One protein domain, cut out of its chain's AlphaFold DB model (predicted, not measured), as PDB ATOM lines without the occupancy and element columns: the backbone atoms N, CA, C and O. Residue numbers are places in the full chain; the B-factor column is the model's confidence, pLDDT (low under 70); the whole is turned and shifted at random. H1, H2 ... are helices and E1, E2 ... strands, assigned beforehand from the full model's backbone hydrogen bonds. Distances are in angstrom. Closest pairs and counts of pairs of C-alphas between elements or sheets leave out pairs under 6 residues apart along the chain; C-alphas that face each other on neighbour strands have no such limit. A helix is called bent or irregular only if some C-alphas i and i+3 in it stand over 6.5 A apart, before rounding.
ATOM      1  N   VAL A   6     187.417 150.430 203.527       97.81
ATOM      2  CA  VAL A   6     186.667 151.552 202.950       97.81
ATOM      3  C   VAL A   6     186.371 152.582 204.029       97.81
ATOM      4  O   VAL A   6     185.966 152.238 205.137       97.81
ATOM      5  N   ILE A   7     186.537 153.859 203.689       97.75
ATOM      6  CA  ILE A   7     186.157 154.981 204.547       97.75
ATOM      7  C   ILE A   7     184.899 155.628 203.967       97.75
ATOM      8  O   ILE A   7     184.922 156.161 202.858       97.75
ATOM      9  N   LEU A   8     183.803 155.603 204.727       97.00
ATOM     10  CA  LEU A   8     182.534 156.223 204.363       97.00
ATOM     11  C   LEU A   8     182.365 157.555 205.108       97.00
ATOM     12  O   LEU A   8     182.207 157.598 206.329       97.00
ATOM     13  N   LEU A   9     182.405 158.665 204.369       96.19
ATOM     14  CA  LEU A   9     182.329 160.015 204.931       96.19
ATOM     15  C   LEU A   9     180.871 160.452 205.145       96.19
ATOM     16  O   LEU A   9     180.220 161.015 204.265       96.19
ATOM     17  N   CYS A  10     180.370 160.229 206.355       94.12
ATOM     18  CA  CYS A  10     178.996 160.502 206.784       94.12
ATOM     19  C   CYS A  10     178.855 161.774 207.647       94.12
ATOM     20  O   CYS A  10     177.846 161.967 208.321       94.12
ATOM     21  N   ALA A  11     179.846 162.670 207.619       93.38
ATOM     22  CA  ALA A  11     179.909 163.861 208.472       93.38
ATOM     23  C   ALA A  11     179.142 165.093 207.945       93.38
ATOM     24  O   ALA A  11     179.060 166.109 208.633       93.38
ATOM     25  N   GLY A  12     178.594 165.036 206.727       90.19
ATOM     26  CA  GLY A  12     177.960 166.187 206.081       90.19
ATOM     27  C   GLY A  12     176.565 166.535 206.618       90.19
ATOM     28  O   GLY A  12     175.757 165.657 206.916       90.19
ATOM     29  N   ARG A  13     176.229 167.834 206.621       87.88
ATOM     30  CA  ARG A  13     174.922 168.366 207.067       87.88
ATOM     31  C   ARG A  13     173.713 167.868 206.266       87.88
ATOM     32  O   ARG A  13     172.600 167.841 206.780       87.88
ATOM     33  N   GLY A  14     173.896 167.517 204.991       87.50
ATOM     34  CA  GLY A  14     172.791 167.054 204.144       87.50
ATOM     35  C   GLY A  14     171.755 168.135 203.800       87.50
ATOM     36  O   GLY A  14     170.592 167.809 203.580       87.50
ATOM     37  N   SER A  15     172.162 169.409 203.741       86.00
ATOM     38  CA  SER A  15     171.264 170.574 203.629       86.00
ATOM     39  C   SER A  15     170.415 170.628 202.355       86.00
ATOM     40  O   SER A  15     169.374 171.276 202.350       86.00
ATOM     41  N   ARG A  16     170.819 169.949 201.272       90.06
ATOM     42  CA  ARG A  16     170.069 169.982 200.002       90.06
ATOM     43  C   ARG A  16     168.822 169.098 199.986       90.06
ATOM     44  O   ARG A  16     167.969 169.300 199.137       90.06
ATOM     45  N   LEU A  17     168.701 168.166 200.933       85.31
ATOM     46  CA  LEU A  17     167.529 167.290 201.084       85.31
ATOM     47  C   LEU A  17     166.438 167.879 201.999       85.31
ATOM     48  O   LEU A  17     165.427 167.222 202.235       85.31
ATOM     49  N   SER A  18     166.609 169.124 202.464       79.00
ATOM     50  CA  SER A  18     165.600 169.902 203.199       79.00
ATOM     51  C   SER A  18     164.937 169.112 204.347       79.00
ATOM     52  O   SER A  18     165.633 168.549 205.191       79.00
ATOM     53  N   THR A  19     163.602 169.043 204.396       79.50
ATOM     54  CA  THR A  19     162.816 168.382 205.455       79.50
ATOM     55  C   THR A  19     163.141 166.904 205.638       79.50
ATOM     56  O   THR A  19     162.927 166.365 206.719       79.50
ATOM     57  N   ARG A  20     163.720 166.233 204.635       76.50
ATOM     58  CA  ARG A  20     164.101 164.819 204.754       76.50
ATOM     59  C   ARG A  20     165.313 164.583 205.653       76.50
ATOM     60  O   ARG A  20     165.524 163.451 206.079       76.50
ATOM     61  N   THR A  21     166.083 165.629 205.949       76.56
ATOM     62  CA  THR A  21     167.255 165.598 206.840       76.56
ATOM     63  C   THR A  21     167.092 166.499 208.066       76.56
ATOM     64  O   THR A  21     168.060 166.753 208.788       76.56
ATOM     65  N   SER A  22     165.874 166.985 208.340       76.56
ATOM     66  CA  SER A  22     165.611 167.877 209.477       76.56
ATOM     67  C   SER A  22     165.902 167.191 210.810       76.56
ATOM     68  O   SER A  22     166.596 167.766 211.645       76.56
ATOM     69  N   ASN A  23     165.468 165.939 210.968       80.62
ATOM     70  CA  ASN A  23     165.580 165.173 212.215       80.62
ATOM     71  C   ASN A  23     166.492 163.945 212.104       80.62
ATOM     72  O   ASN A  23     166.691 163.250 213.092       80.62
ATOM     73  N   LYS A  24     167.064 163.684 210.922       83.75
ATOM     74  CA  LYS A  24     167.989 162.568 210.703       83.75
ATOM     75  C   LYS A  24     169.152 162.948 209.783       83.75
ATOM     76  O   LYS A  24     168.936 163.690 208.820       83.75
ATOM     77  N   PRO A  25     170.377 162.453 210.033       89.44
ATOM     78  CA  PRO A  25     171.493 162.604 209.106       89.44
ATOM     79  C   PRO A  25     171.152 162.082 207.702       89.44
ATOM     80  O   PRO A  25     170.445 161.085 207.557       89.44
ATOM     81  N   LYS A  26     171.712 162.711 206.656       91.06
ATOM     82  CA  LYS A  26     171.532 162.272 205.257       91.06
ATOM     83  C   LYS A  26     171.799 160.772 205.034       91.06
ATOM     84  O   LYS A  26     171.021 160.178 204.297       91.06
ATOM     85  N   PRO A  27     172.839 160.150 205.620       93.75
ATOM     86  CA  PRO A  27     173.086 158.718 205.440       93.75
ATOM     87  C   PRO A  27     171.897 157.816 205.816       93.75
ATOM     88  O   PRO A  27     171.738 156.760 205.216       93.75
ATOM     89  N   LEU A  28     171.029 158.255 206.736       93.12
ATOM     90  CA  LEU A  28     169.835 157.521 207.183       93.12
ATOM     91  C   LEU A  28     168.562 157.894 206.401       93.12
ATOM     92  O   LEU A  28     167.447 157.506 206.754       93.12
ATOM     93  N   VAL A  29     168.679 158.710 205.354       92.81
ATOM     94  CA  VAL A  29     167.569 158.996 204.440       92.81
ATOM     95  C   VAL A  29     167.319 157.772 203.573       92.81
ATOM     96  O   VAL A  29     168.258 157.157 203.081       92.81
ATOM     97  N   GLU A  30     166.045 157.440 203.383       93.94
ATOM     98  CA  GLU A  30     165.625 156.245 202.649       93.94
ATOM     99  C   GLU A  30     165.057 156.576 201.271       93.94
ATOM    100  O   GLU A  30     164.353 157.577 201.097       93.94
ATOM    101  N   THR A  31     165.304 155.690 200.317       93.12
ATOM    102  CA  THR A  31     164.593 155.610 199.040       93.12
ATOM    103  C   THR A  31     164.227 154.148 198.830       93.12
ATOM    104  O   THR A  31     165.063 153.279 199.050       93.12
ATOM    105  N   ASN A  32     162.984 153.862 198.436       93.88
ATOM    106  CA  ASN A  32     162.492 152.486 198.284       93.88
ATOM    107  C   ASN A  32     162.741 151.617 199.535       93.88
ATOM    108  O   ASN A  32     163.153 150.470 199.414       93.88
ATOM    109  N   GLN A  33     162.518 152.182 200.731       95.06
ATOM    110  CA  GLN A  33     162.704 151.511 202.032       95.06
ATOM    111  C   GLN A  33     164.153 151.084 202.347       95.06
ATOM    112  O   GLN A  33     164.386 150.321 203.276       95.06
ATOM    113  N   ILE A  34     165.142 151.579 201.596       96.56
ATOM    114  CA  ILE A  34     166.567 151.318 201.830       96.56
ATOM    115  C   ILE A  34     167.252 152.643 202.158       96.56
ATOM    116  O   ILE A  34     167.112 153.619 201.410       96.56
ATOM    117  N   SER A  35     167.994 152.695 203.266       96.19
ATOM    118  CA  SER A  35     168.758 153.891 203.624       96.19
ATOM    119  C   SER A  35     169.970 154.071 202.704       96.19
ATOM    120  O   SER A  35     170.508 153.114 202.140       96.19
ATOM    121  N   PHE A  36     170.435 155.309 202.530       95.44
ATOM    122  CA  PHE A  36     171.619 155.570 201.706       95.44
ATOM    123  C   PHE A  36     172.862 154.845 202.225       95.44
ATOM    124  O   PHE A  36     173.678 154.402 201.416       95.44
ATOM    125  N   ILE A  37     173.000 154.707 203.548       96.31
ATOM    126  CA  ILE A  37     174.102 153.958 204.146       96.31
ATOM    127  C   ILE A  37     173.973 152.453 203.894       96.31
ATOM    128  O   ILE A  37     174.963 151.848 203.498       96.31
ATOM    129  N   ASP A  38     172.775 151.867 203.991       97.19
ATOM    130  CA  ASP A  38     172.574 150.439 203.696       97.19
ATOM    131  C   ASP A  38     172.889 150.120 202.235       97.19
ATOM    132  O   ASP A  38     173.529 149.115 201.933       97.19
ATOM    133  N   ASN A  39     172.477 150.994 201.314       97.25
ATOM    134  CA  ASN A  39     172.794 150.835 199.900       97.25
ATOM    135  C   ASN A  39     174.312 150.898 199.648       97.25
ATOM    136  O   ASN A  39     174.846 150.108 198.872       97.25
ATOM    137  N   ALA A  40     175.020 151.813 200.320       97.12
ATOM    138  CA  ALA A  40     176.475 151.905 200.228       97.12
ATOM    139  C   ALA A  40     177.164 150.655 200.799       97.12
ATOM    140  O   ALA A  40     178.057 150.112 200.154       97.12
ATOM    141  N   LEU A  41     176.727 150.172 201.966       97.75
ATOM    142  CA  LEU A  41     177.282 148.981 202.611       97.75
ATOM    143  C   LEU A  41     177.065 147.720 201.769       97.75
ATOM    144  O   LEU A  41     178.019 146.980 201.562       97.75
ATOM    145  N   LYS A  42     175.873 147.527 201.190       97.31
ATOM    146  CA  LYS A  42     175.594 146.413 200.264       97.31
ATOM    147  C   LYS A  42     176.518 146.418 199.045       97.31
ATOM    148  O   LYS A  42     176.991 145.367 198.625       97.31
ATOM    149  N   ASN A  43     176.810 147.595 198.491       97.06
ATOM    150  CA  ASN A  43     177.740 147.723 197.365       97.06
ATOM    151  C   ASN A  43     179.199 147.445 197.761       97.06
ATOM    152  O   ASN A  43     179.975 146.964 196.944       97.06
ATOM    153  N   ILE A  44     179.587 147.764 198.997       97.38
ATOM    154  CA  ILE A  44     180.927 147.465 199.520       97.38
ATOM    155  C   ILE A  44     181.064 145.960 199.804       97.38
ATOM    156  O   ILE A  44     182.081 145.349 199.472       97.38
ATOM    157  N   GLU A  45     180.025 145.352 200.372       96.94
ATOM    158  CA  GLU A  45     179.966 143.918 200.640       96.94
ATOM    159  C   GLU A  45     179.996 143.097 199.343       96.94
ATOM    160  O   GLU A  45     180.730 142.112 199.262       96.94
ATOM    161  N   SER A  46     179.280 143.529 198.296       97.62
ATOM    162  CA  SER A  46     179.223 142.812 197.012       97.62
ATOM    163  C   SER A  46     180.570 142.724 196.284       97.62
ATOM    164  O   SER A  46     180.764 141.825 195.467       97.62
ATOM    165  N   VAL A  47     181.526 143.603 196.610       96.38
ATOM    166  CA  VAL A  47     182.913 143.556 196.107       96.38
ATOM    167  C   VAL A  47     183.888 142.864 197.071       96.38
ATOM    168  O   VAL A  47     185.101 142.883 196.852       96.38
ATOM    169  N   GLY A  48     183.380 142.243 198.140       96.19
ATOM    170  CA  GLY A  48     184.150 141.422 199.076       96.19
ATOM    171  C   GLY A  48     184.926 142.199 200.143       96.19
ATOM    172  O   GLY A  48     185.838 141.638 200.755       96.19
ATOM    173  N   ILE A  49     184.607 143.475 200.382       96.19
ATOM    174  CA  ILE A  49     185.263 144.281 201.421       96.19
ATOM    175  C   ILE A  49     184.470 144.177 202.726       96.19
ATOM    176  O   ILE A  49     183.292 144.514 202.771       96.19
ATOM    177  N   LYS A  50     185.137 143.742 203.799       93.88
ATOM    178  CA  LYS A  50     184.516 143.541 205.122       93.88
ATOM    179  C   LYS A  50     184.808 144.663 206.119       93.88
ATOM    180  O   LYS A  50     184.030 144.875 207.042       93.88
ATOM    181  N   ASN A  51     185.901 145.399 205.918       96.69
ATOM    182  CA  ASN A  51     186.320 146.463 206.825       96.69
ATOM    183  C   ASN A  51     185.825 147.819 206.323       96.69
ATOM    184  O   ASN A  51     186.260 148.313 205.278       96.69
ATOM    185  N   VAL A  52     184.929 148.434 207.092       97.50
ATOM    186  CA  VAL A  52     184.362 149.751 206.794       97.50
ATOM    187  C   VAL A  52     184.485 150.654 208.013       97.50
ATOM    188  O   VAL A  52     184.072 150.294 209.111       97.50
ATOM    189  N   ILE A  53     185.026 151.852 207.806       97.44
ATOM    190  CA  ILE A  53     185.089 152.918 208.806       97.44
ATOM    191  C   ILE A  53     184.084 153.995 208.409       97.44
ATOM    192  O   ILE A  53     184.167 154.556 207.317       97.44
ATOM    193  N   ILE A  54     183.148 154.317 209.302       96.56
ATOM    194  CA  ILE A  54     182.149 155.366 209.077       96.56
ATOM    195  C   ILE A  54     182.558 156.612 209.858       96.56
ATOM    196  O   ILE A  54     182.590 156.619 211.086       96.56
ATOM    197  N   VAL A  55     182.845 157.694 209.141       96.38
ATOM    198  CA  VAL A  55     183.203 158.979 209.748       96.38
ATOM    199  C   VAL A  55     181.936 159.796 209.964       96.38
ATOM    200  O   VAL A  55     181.311 160.248 209.005       96.38
ATOM    201  N   VAL A  56     181.569 160.023 211.224       93.81
ATOM    202  CA  VAL A  56     180.405 160.835 211.618       93.81
ATOM    203  C   VAL A  56     180.828 162.212 212.136       93.81
ATOM    204  O   VAL A  56     181.903 162.373 212.718       93.81
TER     205      VAL A  56
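Overview. This is residues 6 to 56 of the 60 residues of the protein "NTP_transf_3 domain-containing protein" of Photorhabdus temperata subsp. temperata M1021 (UniProt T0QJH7). Two short parallel strands, E1 and E2, lie side by side as a small sheet, and the longer helix H2 runs back over one face of it; beyond the ends of the strands where residues 10 and 56 lie, the chain reaches out to a small irregular helix, H1, which makes one end of the long axis. A long stretch, residues 22 to 35, leads back from H1 to H2, with a short turned-back pairing round residue 33. The printed part has 51 residues with two named helices and two named strands, in the order E1, H1, H2, E2; the sheet's order is E1, E2, parallel, and the class is mixed, helices and strands. The whole is only just compact, close to loose, with a radius of gyration of the C-alphas of 11.8 A and spans of 35 by 24 by 14 A.

Along the chain. Find C-alpha 6 at (186.667, 151.552, 202.950); there strand E1 begins, and it takes residues 6 to 10, 12.4 A from first to last C-alpha. Go on to Ser 15, where helix H1 begins; it takes residues 15 to 21, is 7.2 A long, and is irregular, with C-alphas 16 and 19 9.2 A apart. Next find C-alpha 36 at (171.619, 155.570, 201.706), where helix H2 begins; it takes residues 36 to 46 and is 15.6 A long. Strand E2 takes residues 51 to 56, is 16.3 A long, and ends at C-alpha 56, at (180.405, 160.835, 211.618).

Arrangement. Begin at the sheet, where E1 and E2 are parallel, with 20 degrees between their directions. The C-alphas of Leu 8 and Ile 54 face each other at 4.8 A; N 8 and O 53 are within hydrogen-bond range at 2.8 A, and so are N 55 and O 8 at 2.9 A. E1, H1, H2 and E2 form a strand-helix-strand unit, two parallel neighbour strands with helices between them in the chain, and its crossover is right-handed. Look at Val 6 and Ile 44 for the closest C-alphas of E1 and H2, 7.8 A apart. H2 and E2 are near each other, with 6 pairs of C-alphas within 10 A. H1 is apart from H2 and from E2. Residues 30 to 31 pair with residues 34 to 35, antiparallel. In H2 every O i to N i+4 pair is within hydrogen-bond range; in H1 0 of 3 are, beside 2 of 4 O i to N i+3 pairs.

Size, cuts and confidence. The two C-alphas farthest apart are those of Thr 19 and Gly 48, 35.0 A. The printed part has no cut. The links E1 to H1 and H2 to E2 are tight, and the link H1 to H2, 14 residues, is long. The mean pLDDT of the printed part is 92.4, that of H1 is 82, and no printed residue is under 70.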